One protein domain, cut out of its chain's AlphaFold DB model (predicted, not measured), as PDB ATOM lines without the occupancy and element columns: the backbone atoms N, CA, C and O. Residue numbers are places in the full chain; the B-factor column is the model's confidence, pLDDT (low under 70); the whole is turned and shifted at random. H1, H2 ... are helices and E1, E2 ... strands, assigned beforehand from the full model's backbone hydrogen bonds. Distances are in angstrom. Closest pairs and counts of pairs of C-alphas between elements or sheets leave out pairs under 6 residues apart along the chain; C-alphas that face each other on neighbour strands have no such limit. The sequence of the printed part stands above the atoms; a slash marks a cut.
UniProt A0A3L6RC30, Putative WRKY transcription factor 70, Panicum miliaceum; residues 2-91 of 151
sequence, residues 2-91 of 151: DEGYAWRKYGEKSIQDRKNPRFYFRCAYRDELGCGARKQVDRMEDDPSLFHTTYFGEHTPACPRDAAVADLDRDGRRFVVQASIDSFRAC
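AT A GLANCE: This is residues 2 to 91 of the 151 residues of the protein "Putative WRKY transcription factor 70" of Panicum miliaceum (UniProt A0A3L6RC30). With little regular structure, this is one strongly twisted sheet, E1 to E4, with the long unnamed stretch 57 to 84 looping over one face and residues 85 to 91 sticking out. The 90 printed residues, under half in named elements, hold E1 E2 H1 E3 E4, mostly strand; the antiparallel sheet runs E1 E2 E3 E4. The whole is compact, radius of gyration of the C-alphas 13.9 A, spanning 38 by 35 by 24 A.

HOW THE PARTS SIT: E1, residues 7 to 13, and E2, residues 22 to 27, form a hairpin at 151 degrees; N 8 and O 26 are 2.8 A apart. E2 is antiparallel to E3, residues 38 to 43, at 154 degrees; N 25 and O 39 are 2.9 A apart. E3 and E4, residues 51 to 56, form a hairpin at 162 degrees; N 40 and O 54 are 2.8 A apart. H1, residues 30 to 33, is only just not on the sheet, with 4 pairs of C-alphas within 10 A, and is too short for an O i to N i+4 pair.

IN THESE COORDINATES: E1 runs 17.4 A from C-alpha 7 at (52.385, 27.864, 1.349); E2 spans 16.9 A, H1 5.6 A and E3 17.1 A. E4, 16.3 A, ends at C-alpha 56 at (56.400, 27.851, -10.622).

THE WHOLE: The two farthest C-alphas, Glu 32 and Cys 91, are 42.3 A apart. The printed part has no cut; pLDDT is under 70 at residues 2 to 3 and 66 to 91.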
ATOM      1  N   ASP A   2      49.585  19.945  -5.852       54.97
ATOM      2  CA  ASP A   2      49.271  20.945  -4.804       54.97
ATOM      3  C   ASP A   2      48.410  20.611  -3.571       54.97
ATOM      4  O   ASP A   2      48.452  21.382  -2.616       54.97
ATOM      5  N   GLU A   3      47.725  19.470  -3.487       57.62
ATOM      6  CA  GLU A   3      46.753  19.189  -2.400       57.62
ATOM      7  C   GLU A   3      47.361  18.851  -1.017       57.62
ATOM      8  O   GLU A   3      46.845  18.019  -0.276       57.62
ATOM      9  N   GLY A   4      48.468  19.483  -0.633       72.94
ATOM     10  CA  GLY A   4      49.003  19.328   0.720       72.94
ATOM     11  C   GLY A   4      50.300  20.060   1.021       72.94
ATOM     12  O   GLY A   4      50.859  19.865   2.089       72.94
ATOM     13  N   TYR A   5      50.839  20.887   0.127       78.81
ATOM     14  CA  TYR A   5      52.044  21.635   0.482       78.81
ATOM     15  C   TYR A   5      51.703  22.898   1.269       78.81
ATOM     16  O   TYR A   5      50.769  23.627   0.943       78.81
ATOM     17  N   ALA A   6      52.511  23.185   2.286       83.12
ATOM     18  CA  ALA A   6      52.389  24.415   3.048       83.12
ATOM     19  C   ALA A   6      52.913  25.609   2.231       83.12
ATOM     20  O   ALA A   6      54.078  25.640   1.807       83.12
ATOM     21  N   TRP A   7      52.070  26.626   2.060       83.62
ATOM     22  CA  TRP A   7      52.385  27.864   1.349       83.62
ATOM     23  C   TRP A   7      52.416  29.057   2.303       83.62
ATOM     24  O   TRP A   7      51.635  29.144   3.243       83.62
ATOM     25  N   ARG A   8      53.318  30.009   2.053       87.81
ATOM     26  CA  ARG A   8      53.396  31.288   2.774       87.81
ATOM     27  C   ARG A   8      53.334  32.444   1.784       87.81
ATOM     28  O   ARG A   8      54.126  32.489   0.836       87.81
ATOM     29  N   LYS A   9      52.422  33.398   2.012       89.00
ATOM     30  CA  LYS A   9      52.361  34.653   1.248       89.00
ATOM     31  C   LYS A   9      53.639  35.447   1.514       89.00
ATOM     32  O   LYS A   9      54.000  35.670   2.667       89.00
ATOM     33  N   TYR A  10      54.331  35.859   0.458       86.81
ATOM     34  CA  TYR A  10      55.530  36.697   0.574       86.81
ATOM     35  C   TYR A  10      55.372  38.054  -0.107       86.81
ATOM     36  O   TYR A  10      56.199  38.938   0.101       86.81
ATOM     37  N   GLY A  11      54.338  38.220  -0.929       89.31
ATOM     38  CA  GLY A  11      54.135  39.455  -1.660       89.31
ATOM     39  C   GLY A  11      52.752  39.574  -2.271       89.31
ATOM     40  O   GLY A  11      51.967  38.627  -2.340       89.31
ATOM     41  N   GLU A  12      52.486  40.785  -2.721       92.50
ATOM     42  CA  GLU A  12      51.261  41.215  -3.365       92.50
ATOM     43  C   GLU A  12      51.627  42.304  -4.371       92.50
ATOM     44  O   GLU A  12      52.489  43.138  -4.086       92.50
ATOM     45  N   LYS A  13      51.004  42.286  -5.549       91.12
ATOM     46  CA  LYS A  13      51.201  43.312  -6.573       91.12
ATOM     47  C   LYS A  13      49.859  43.734  -7.146       91.12
ATOM     48  O   LYS A  13      49.109  42.897  -7.642       91.12
ATOM     49  N   SER A  14      49.581  45.033  -7.136       91.50
ATOM     50  CA  SER A  14      48.481  45.594  -7.917       91.50
ATOM     51  C   SER A  14      48.795  45.471  -9.407       91.50
ATOM     52  O   SER A  14      49.891  45.808  -9.867       91.50
ATOM     53  N   ILE A  15      47.846  44.937 -10.168       85.69
ATOM     54  CA  ILE A  15      47.990  44.757 -11.610       85.69
ATOM     55  C   ILE A  15      47.308  45.938 -12.293       85.69
ATOM     56  O   ILE A  15      46.149  46.236 -12.018       85.69
ATOM     57  N   GLN A  16      48.049  46.647 -13.147       83.00
ATOM     58  CA  GLN A  16      47.464  47.694 -13.982       83.00
ATOM     59  C   GLN A  16      46.398  47.058 -14.873       83.00
ATOM     60  O   GLN A  16      46.622  45.966 -15.388       83.00
ATOM     61  N   ASP A  17      45.264  47.738 -15.019       82.00
ATOM     62  CA  ASP A  17      44.099  47.265 -15.778       82.00
ATOM     63  C   ASP A  17      43.279  46.142 -15.120       82.00
ATOM     64  O   ASP A  17      42.300  45.701 -15.703       82.00
ATOM     65  N   ARG A  18      43.606  45.714 -13.886       78.62
ATOM     66  CA  ARG A  18      42.748  44.785 -13.129       78.62
ATOM     67  C   ARG A  18      42.300  45.343 -11.789       78.62
ATOM     68  O   ARG A  18      43.064  45.972 -11.060       78.62
ATOM     69  N   LYS A  19      41.044  45.059 -11.425       84.19
ATOM     70  CA  LYS A  19      40.452  45.490 -10.139       84.19
ATOM     71  C   LYS A  19      41.035  44.768  -8.923       84.19
ATOM     72  O   LYS A  19      40.943  45.279  -7.811       84.19
ATOM     73  N   ASN A  20      41.603  43.581  -9.122       80.12
ATOM     74  CA  ASN A  20      42.073  42.716  -8.047       80.12
ATOM     75  C   ASN A  20      43.603  42.589  -8.077       80.12
ATOM     76  O   ASN A  20      44.182  42.478  -9.162       80.12
ATOM     77  N   PRO A  21      44.278  42.587  -6.915       87.44
ATOM     78  CA  PRO A  21      45.717  42.377  -6.854       87.44
ATOM     79  C   PRO A  21      46.091  40.911  -7.125       87.44
ATOM     80  O   PRO A  21      45.304  39.995  -6.886       87.44
ATOM     81  N   ARG A  22      47.335  40.704  -7.565       89.44
ATOM     82  CA  ARG A  22      47.994  39.398  -7.661       89.44
ATOM     83  C   ARG A  22      48.696  39.068  -6.355       89.44
ATOM     84  O   ARG A  22      49.502  39.866  -5.865       89.44
ATOM     85  N   PHE A  23      48.471  37.872  -5.830       88.25
ATOM     86  CA  PHE A  23      49.137  37.382  -4.625       88.25
ATOM     87  C   PHE A  23      50.265  36.414  -4.966       88.25
ATOM     88  O   PHE A  23      50.137  35.578  -5.858       88.25
ATOM     89  N   TYR A  24      51.370  36.509  -4.229       87.62
ATOM     90  CA  TYR A  24      52.548  35.681  -4.441       87.62
ATOM     91  C   TYR A  24      52.853  34.842  -3.207       87.62
ATOM     92  O   TYR A  24      53.005  35.359  -2.094       87.62
ATOM     93  N   PHE A  25      53.018  33.543  -3.432       87.56
ATOM     94  CA  PHE A  25      53.278  32.553  -2.403       87.56
ATOM     95  C   PHE A  25      54.557  31.779  -2.705       87.56
ATOM     96  O   PHE A  25      54.928  31.545  -3.857       87.56
ATOM     97  N   ARG A  26      55.237  31.373  -1.639       89.19
ATOM     98  CA  ARG A  26      56.410  30.498  -1.668       89.19
ATOM     99  C   ARG A  26      56.167  29.327  -0.730       89.19
ATOM    100  O   ARG A  26      55.422  29.480   0.237       89.19
ATOM    101  N   CYS A  27      56.791  28.186  -0.993       86.75
ATOM    102  CA  CYS A  27      56.723  27.063  -0.064       86.75
ATOM    103  C   CYS A  27      57.179  27.503   1.339       86.75
ATOM    104  O   CYS A  27      58.172  28.225   1.478       86.75
ATOM    105  N   ALA A  28      56.457  27.072   2.375       85.38
ATOM    106  CA  ALA A  28      56.778  27.381   3.763       85.38
ATOM    107  C   ALA A  28      58.200  26.935   4.131       85.38
ATOM    108  O   ALA A  28      58.912  27.674   4.808       85.38
ATOM    109  N   TYR A  29      58.633  25.798   3.587       85.44
ATOM    110  CA  TYR A  29      59.943  25.192   3.813       85.44
ATOM    111  C   TYR A  29      61.030  25.691   2.854       85.44
ATOM    112  O   TYR A  29      62.071  25.055   2.705       85.44
ATOM    113  N   ARG A  30      60.825  26.826   2.173       87.38
ATOM    114  CA  ARG A  30      61.862  27.413   1.309       87.38
ATOM    115  C   ARG A  30      63.169  27.647   2.059       87.38
ATOM    116  O   ARG A  30      64.228  27.333   1.531       87.38
ATOM    117  N   ASP A  31      63.082  28.237   3.246       87.75
ATOM    118  CA  ASP A  31      64.263  28.694   3.977       87.75
ATOM    119  C   ASP A  31      64.931  27.521   4.742       87.75
ATOM    120  O   ASP A  31      66.146  27.515   4.907       87.75
ATOM    121  N   GLU A  32      64.163  26.491   5.122       88.81
ATOM    122  CA  GLU A  32      64.642  25.293   5.843       88.81
ATOM    123  C   GLU A  32      65.156  24.185   4.908       88.81
ATOM    124  O   GLU A  32      66.185  23.571   5.170       88.81
ATOM    125  N   LEU A  33      64.445  23.930   3.802       89.06
ATOM    126  CA  LEU A  33      64.710  22.828   2.867       89.06
ATOM    127  C   LEU A  33      65.181  23.305   1.487       89.06
ATOM    128  O   LEU A  33      65.240  22.515   0.546       89.06
ATOM    129  N   GLY A  34      65.456  24.603   1.324       90.00
ATOM    130  CA  GLY A  34      65.888  25.172   0.044       90.00
ATOM    131  C   GLY A  34      64.837  25.069  -1.067       90.00
ATOM    132  O   GLY A  34      65.183  25.094  -2.247       90.00
ATOM    133  N   CYS A  35      63.554  24.918  -0.720       88.69
ATOM    134  CA  CYS A  35      62.502  24.636  -1.692       88.69
ATOM    135  C   CYS A  35      62.274  25.795  -2.680       88.69
ATOM    136  O   CYS A  35      61.992  26.931  -2.290       88.69
ATOM    137  N   GLY A  36      62.343  25.488  -3.980       88.50
ATOM    138  CA  GLY A  36      62.181  26.454  -5.070       88.50
ATOM    139  C   GLY A  36      60.733  26.769  -5.455       88.50
ATOM    140  O   GLY A  36      60.512  27.771  -6.136       88.50
ATOM    141  N   ALA A  37      59.771  25.956  -5.005       88.38
ATOM    142  CA  ALA A  37      58.361  26.061  -5.371       88.38
ATOM    143  C   ALA A  37      57.715  27.399  -4.969       88.38
ATOM    144  O   ALA A  37      57.847  27.886  -3.835       88.38
ATOM    145  N   ARG A  38      56.992  27.988  -5.920       89.31
ATOM    146  CA  ARG A  38      56.272  29.263  -5.810       89.31
ATOM    147  C   ARG A  38      54.928  29.142  -6.515       89.31
ATOM    148  O   ARG A  38      54.796  28.373  -7.459       89.31
ATOM    149  N   LYS A  39      53.959  29.956  -6.113       86.31
ATOM    150  CA  LYS A  39      52.711  30.113  -6.859       86.31
ATOM    151  C   LYS A  39      52.227  31.553  -6.863       86.31
ATOM    152  O   LYS A  39      52.563  32.341  -5.976       86.31
ATOM    153  N   GLN A  40      51.465  31.891  -7.889       86.75
ATOM    154  CA  GLN A  40      50.767  33.161  -8.036       86.75
ATOM    155  C   GLN A  40      49.272  32.879  -8.027       86.75
ATOM    156  O   GLN A  40      48.849  31.925  -8.667       86.75
ATOM    157  N   VAL A  41      48.503  33.691  -7.309       87.50
ATOM    158  CA  VAL A  41      47.044  33.583  -7.247       87.50
ATOM    159  C   VAL A  41      46.453  34.913  -7.685       87.50
ATOM    160  O   VAL A  41      46.714  35.948  -7.069       87.50
ATOM    161  N   ASP A  42      45.655  34.862  -8.741       85.19
ATOM    162  CA  ASP A  42      44.926  35.984  -9.313       85.19
ATOM    163  C   ASP A  42      43.431  35.751  -9.187       85.19
ATOM    164  O   ASP A  42      42.960  34.635  -9.376       85.19
ATOM    165  N   ARG A  43      42.660  36.805  -8.931       83.38
ATOM    166  CA  ARG A  43      41.205  36.731  -9.085       83.38
ATOM    167  C   ARG A  43      40.839  36.969 -10.545       83.38
ATOM    168  O   ARG A  43      41.338  37.926 -11.140       83.38
ATOM    169  N   MET A  44      39.971  36.129 -11.104       78.19
ATOM    170  CA  MET A  44      39.496  36.317 -12.473       78.19
ATOM    171  C   MET A  44      38.605  37.561 -12.568       78.19
ATOM    172  O   MET A  44      37.912  37.927 -11.618       78.19
ATOM    173  N   GLU A  45      38.681  38.268 -13.695       81.31
ATOM    174  CA  GLU A  45      37.854  39.463 -13.915       81.31
ATOM    175  C   GLU A  45      36.463  39.124 -14.420       81.31
ATOM    176  O   GLU A  45      35.509  39.789 -14.020       81.31
ATOM    177  N   ASP A  46      36.363  38.080 -15.242       79.56
ATOM    178  CA  ASP A  46      35.093  37.612 -15.791       79.56
ATOM    179  C   ASP A  46      34.211  37.005 -14.694       79.56
ATOM    180  O   ASP A  46      32.998  37.205 -14.685       79.56
ATOM    181  N   ASP A  47      34.832  36.326 -13.722       74.62
ATOM    182  CA  ASP A  47      34.153  35.756 -12.563       74.62
ATOM    183  C   ASP A  47      34.936  36.017 -11.259       74.62
ATOM    184  O   ASP A  47      35.896  35.304 -10.943       74.62
ATOM    185  N   PRO A  48      34.525  37.020 -10.457       73.56
ATOM    186  CA  PRO A  48      35.159  37.350  -9.181       73.56
ATOM    187  C   PRO A  48      35.045  36.267  -8.101       73.56
ATOM    188  O   PRO A  48      35.689  36.404  -7.056       73.56
ATOM    189  N   SER A  49      34.212  35.242  -8.303       73.62
ATOM    190  CA  SER A  49      34.130  34.091  -7.400       73.62
ATOM    191  C   SER A  49      35.276  33.097  -7.620       73.62
ATOM    192  O   SER A  49      35.551  32.276  -6.745       73.62
ATOM    193  N   LEU A  50      35.990  33.222  -8.744       75.44
ATOM    194  CA  LEU A  50      37.023  32.290  -9.164       75.44
ATOM    195  C   LEU A  50      38.433  32.890  -9.080       75.44
ATOM    196  O   LEU A  50      38.668  34.089  -9.275       75.44
ATOM    197  N   PHE A  51      39.403  32.009  -8.836       81.06
ATOM    198  CA  PHE A  51      40.821  32.347  -8.781       81.06
ATOM    199  C   PHE A  51      41.622  31.519  -9.781       81.06
ATOM    200  O   PHE A  51      41.488  30.300  -9.853       81.06
ATOM    201  N   HIS A  52      42.503  32.188 -10.518       82.38
ATOM    202  CA  HIS A  52      43.508  31.571 -11.361       82.38
ATOM    203  C   HIS A  52      44.806  31.402 -10.568       82.38
ATOM    204  O   HIS A  52      45.350  32.379 -10.051       82.38
ATOM    205  N   THR A  53      45.316  30.173 -10.476       84.19
ATOM    206  CA  THR A  53      46.580  29.885  -9.786       84.19
ATOM    207  C   THR A  53      47.624  29.355 -10.753       84.19
ATOM    208  O   THR A  53      47.392  28.379 -11.460       84.19
ATOM    209  N   THR A  54      48.796  29.984 -10.759       86.19
ATOM    210  CA  THR A  54      49.941  29.585 -11.580       86.19
ATOM    211  C   THR A  54      51.077  29.103 -10.686       86.19
ATOM    212  O   THR A  54      51.552  29.849  -9.828       86.19
ATOM    213  N   TYR A  55      51.544  27.876 -10.904       85.75
ATOM    214  CA  TYR A  55      52.640  27.264 -10.153       85.75
ATOM    215  C   TYR A  55      53.977  27.426 -10.879       85.75
ATOM    216  O   TYR A  55      54.047  27.355 -12.103       85.75
ATOM    217  N   PHE A  56      55.046  27.645 -10.118       87.50
ATOM    218  CA  PHE A  56      56.400  27.851 -10.622       87.50
ATOM    219  C   PHE A  56      57.404  27.032  -9.814       87.50
ATOM    220  O   PHE A  56      57.449  27.120  -8.584       87.50
ATOM    221  N   GLY A  57      58.279  26.320 -10.521       88.12
ATOM    222  CA  GLY A  57      59.268  25.437  -9.908       88.12
ATOM    223  C   GLY A  57      58.639  24.200  -9.271       88.12
ATOM    224  O   GLY A  57      57.429  23.997  -9.318       88.12
ATOM    225  N   GLU A  58      59.483  23.374  -8.665       85.19
ATOM    226  CA  GLU A  58      59.073  22.113  -8.052       85.19
ATOM    227  C   GLU A  58      59.378  22.107  -6.554       85.19
ATOM    228  O   GLU A  58      60.303  22.778  -6.075       85.19
ATOM    229  N   HIS A  59      58.571  21.357  -5.800       84.75
ATOM    230  CA  HIS A  59      58.862  21.107  -4.395       84.75
ATOM    231  C   HIS A  59      60.073  20.191  -4.271       84.75
ATOM    232  O   HIS A  59      60.221  19.228  -5.022       84.75
ATOM    233  N   THR A  60      60.924  20.467  -3.287       84.38
ATOM    234  CA  THR A  60      61.972  19.517  -2.927       84.38
ATOM    235  C   THR A  60      61.333  18.232  -2.386       84.38
ATOM    236  O   THR A  60      60.323  18.310  -1.684       84.38
ATOM    237  N   PRO A  61      61.901  17.041  -2.662       84.06
ATOM    238  CA  PRO A  61      61.331  15.768  -2.205       84.06
ATOM    239  C   PRO A  61      61.169  15.657  -0.683       84.06
ATOM    240  O   PRO A  61      60.356  14.875  -0.207       84.06
ATOM    241  N   ALA A  62      61.940  16.442   0.073       85.31
ATOM    242  CA  ALA A  62      61.886  16.502   1.528       85.31
ATOM    243  C   ALA A  62      60.740  17.375   2.076       85.31
ATOM    244  O   ALA A  62      60.515  17.367   3.283       85.31
ATOM    245  N   CYS A  63      60.041  18.150   1.237       82.94
ATOM    246  CA  CYS A  63      58.940  18.999   1.689       82.94
ATOM    247  C   CYS A  63      57.748  18.153   2.167       82.94
ATOM    248  O   CYS A  63      57.216  17.370   1.372       82.94
ATOM    249  N   PRO A  64      57.271  18.358   3.408       78.94
ATOM    250  CA  PRO A  64      56.050  17.734   3.901       78.94
ATOM    251  C   PRO A  64      54.833  18.077   3.036       78.94
ATOM    252  O   PRO A  64      54.653  19.227   2.616       78.94
ATOM    253  N   ARG A  65      53.998  17.064   2.787       74.50
ATOM    254  CA  ARG A  65      52.656  17.207   2.215       74.50
ATOM    255  C   ARG A  65      51.636  17.004   3.331       74.50
ATOM    256  O   ARG A  65      51.147  15.896   3.527       74.50
ATOM    257  N   ASP A  66      51.333  18.069   4.049       60.53
ATOM    258  CA  ASP A  66      50.306  18.089   5.077       60.53
ATOM    259  C   ASP A  66      48.987  18.595   4.467       60.53
ATOM    260  O   ASP A  66      48.760  19.793   4.298       60.53
ATOM    261  N   ALA A  67      48.078  17.670   4.141       48.88
ATOM    262  CA  ALA A  67      46.758  17.978   3.567       48.88
ATOM    263  C   ALA A  67      45.898  18.922   4.444       48.88
ATOM    264  O   ALA A  67      44.959  19.546   3.954       48.88
ATOM    265  N   ALA A  68      46.228  19.057   5.733       45.16
ATOM    266  CA  ALA A  68      45.490  19.866   6.701       45.16
ATOM    267  C   ALA A  68      45.843  21.370   6.693       45.16
ATOM    268  O   ALA A  68      45.110  22.159   7.281       45.16
ATOM    269  N   VAL A  69      46.933  21.794   6.034       48.03
ATOM    270  CA  VAL A  69      47.377  23.211   5.995       48.03
ATOM    271  C   VAL A  69      47.128  23.885   4.643       48.03
ATOM    272  O   VAL A  69      47.820  24.834   4.267       48.03
ATOM    273  N   ALA A  70      46.136  23.396   3.897       49.03
ATOM    274  CA  ALA A  70      45.744  23.956   2.611       49.03
ATOM    275  C   ALA A  70      45.279  25.425   2.743       49.03
ATOM    276  O   ALA A  70      44.262  25.714   3.369       49.03
ATOM    277  N   ASP A  71      46.045  26.332   2.125       51.69
ATOM    278  CA  ASP A  71      45.706  27.718   1.755       51.69
ATOM    279  C   ASP A  71      44.869  28.532   2.754       51.69
ATOM    280  O   ASP A  71      43.825  29.095   2.412       51.69
ATOM    281  N   LEU A  72      45.365  28.650   3.986       49.59
ATOM    282  CA  LEU A  72      44.858  29.611   4.965       49.59
ATOM    283  C   LEU A  72      45.601  30.952   4.822       49.59
ATOM    284  O   LEU A  72      46.834  30.994   4.858       49.59
ATOM    285  N   ASP A  73      44.866  32.059   4.679       48.75
ATOM    286  CA  ASP A  73      45.438  33.401   4.876       48.75
ATOM    287  C   ASP A  73      45.901  33.595   6.333       48.75
ATOM    288  O   ASP A  73      45.535  32.832   7.228       48.75
ATOM    289  N   ARG A  74      46.617  34.693   6.610       40.59
ATOM    290  CA  ARG A  74      46.879  35.192   7.972       40.59
ATOM    291  C   ARG A  74      45.597  35.321   8.807       40.59
ATOM    292  O   ARG A  74      45.649  35.141  10.017       40.59
ATOM    293  N   ASP A  75      44.467  35.593   8.154       45.25
ATOM    294  CA  ASP A  75      43.145  35.705   8.780       45.25
ATOM    295  C   ASP A  75      42.396  34.355   8.860       45.25
ATOM    296  O   ASP A  75      41.197  34.327   9.131       45.25
ATOM    297  N   GLY A  76      43.060  33.228   8.568       47.09
ATOM    298  CA  GLY A  76      42.469  31.887   8.623       47.09
ATOM    299  C   GLY A  76      41.422  31.611   7.539       47.09
ATOM    300  O   GLY A  76      40.703  30.617   7.610       47.09
ATOM    301  N   ARG A  77      41.307  32.480   6.527       50.59
ATOM    302  CA  ARG A  77      40.375  32.281   5.413       50.59
ATOM    303  C   ARG A  77      40.949  31.260   4.442       50.59
ATOM    304  O   ARG A  77      42.034  31.468   3.905       50.59
ATOM    305  N   ARG A  78      40.191  30.190   4.209       49.22
ATOM    306  CA  ARG A  78      40.468  29.190   3.179       49.22
ATOM    307  C   ARG A  78      40.209  29.805   1.806       49.22
ATOM    308  O   ARG A  78      39.076  30.184   1.509       49.22
ATOM    309  N   PHE A  79      41.233  29.893   0.964       49.34
ATOM    310  CA  PHE A  79      41.027  30.215  -0.447       49.34
ATOM    311  C   PHE A  79      40.647  28.937  -1.192       49.34
ATOM    312  O   PHE A  79      41.421  27.984  -1.247       49.34
ATOM    313  N   VAL A  80      39.445  28.904  -1.767       42.47
ATOM    314  CA  VAL A  80      39.071  27.848  -2.709       42.47
ATOM    315  C   VAL A  80      39.753  28.173  -4.034       42.47
ATOM    316  O   VAL A  80      39.271  28.988  -4.817       42.47
ATOM    317  N   VAL A  81      40.923  27.579  -4.262       40.97
ATOM    318  CA  VAL A  81      41.538  27.559  -5.587       40.97
ATOM    319  C   VAL A  81      40.855  26.449  -6.363       40.97
ATOM    320  O   VAL A  81      41.067  25.270  -6.084       40.97
ATOM    321  N   GLN A  82      40.028  26.808  -7.339       37.38
ATOM    322  CA  GLN A  82      39.600  25.825  -8.317       37.38
ATOM    323  C   GLN A  82      40.832  25.468  -9.150       37.38
ATOM    324  O   GLN A  82      41.326  26.282  -9.931       37.38
ATOM    325  N   ALA A  83      41.366  24.259  -8.960       37.41
ATOM    326  CA  ALA A  83      42.187  23.646  -9.990       37.41
ATOM    327  C   ALA A  83      41.311  23.619 -11.248       37.41
ATOM    328  O   ALA A  83      40.282  22.944 -11.276       37.41
ATOM    329  N   SER A  84      41.637  24.456 -12.232       32.38
ATOM    330  CA  SER A  84      40.818  24.561 -13.430       32.38
ATOM    331  C   SER A  84      40.769  23.198 -14.133       32.38
ATOM    332  O   SER A  84      41.783  22.623 -14.531       32.38
ATOM    333  N   ILE A  85      39.542  22.703 -14.284       40.50
ATOM    334  CA  ILE A  85      39.140  21.566 -15.115       40.50
ATOM    335  C   ILE A  85      39.122  21.976 -16.605       40.50
ATOM    336  O   ILE A  85      38.756  21.175 -17.457       40.50
ATOM    337  N   ASP A  86      39.613  23.160 -16.996       33.62
ATOM    338  CA  ASP A  86      39.782  23.499 -18.421       33.62
ATOM    339  C   ASP A  86      40.813  22.591 -19.121       33.62
ATOM    340  O   ASP A  86      40.876  22.559 -20.345       33.62
ATOM    341  N   SER A  87      41.560  21.765 -18.373       36.97
ATOM    342  CA  SER A  87      42.320  20.631 -18.934       36.97
ATOM    343  C   SER A  87      41.477  19.376 -19.225       36.97
ATOM    344  O   SER A  87      41.924  18.502 -19.957       36.97
ATOM    345  N   PHE A  88      40.258  19.266 -18.694       34.38
ATOM    346  CA  PHE A  88      39.337  18.146 -18.931       34.38
ATOM    347  C   PHE A  88      38.241  18.465 -19.957       34.38
ATOM    348  O   PHE A  88      37.716  17.547 -20.583       34.38
ATOM    349  N   ARG A  89      37.899  19.743 -20.192       35.09
ATOM    350  CA  ARG A  89      36.868  20.117 -21.184       35.09
ATOM    351  C   ARG A  89      37.382  20.251 -22.625       35.09
ATOM    352  O   ARG A  89      36.629  20.661 -23.497       35.09
ATOM    353  N   ALA A  90      38.617  19.840 -22.906       36.28
ATOM    354  CA  ALA A  90      39.142  19.764 -24.272       36.28
ATOM    355  C   ALA A  90      38.623  18.547 -25.076       36.28
ATOM    356  O   ALA A  90      39.037  18.354 -26.217       36.28
ATOM    357  N   CYS A  91      37.741  17.710 -24.509       37.72
ATOM    358  CA  CYS A  91      37.257  16.486 -25.170       37.72
ATOM    359  C   CYS A  91      35.734  16.271 -25.118       37.72
ATOM    360  O   CYS A  91      35.274  15.195 -25.486       37.72
TER     361      CYS A  91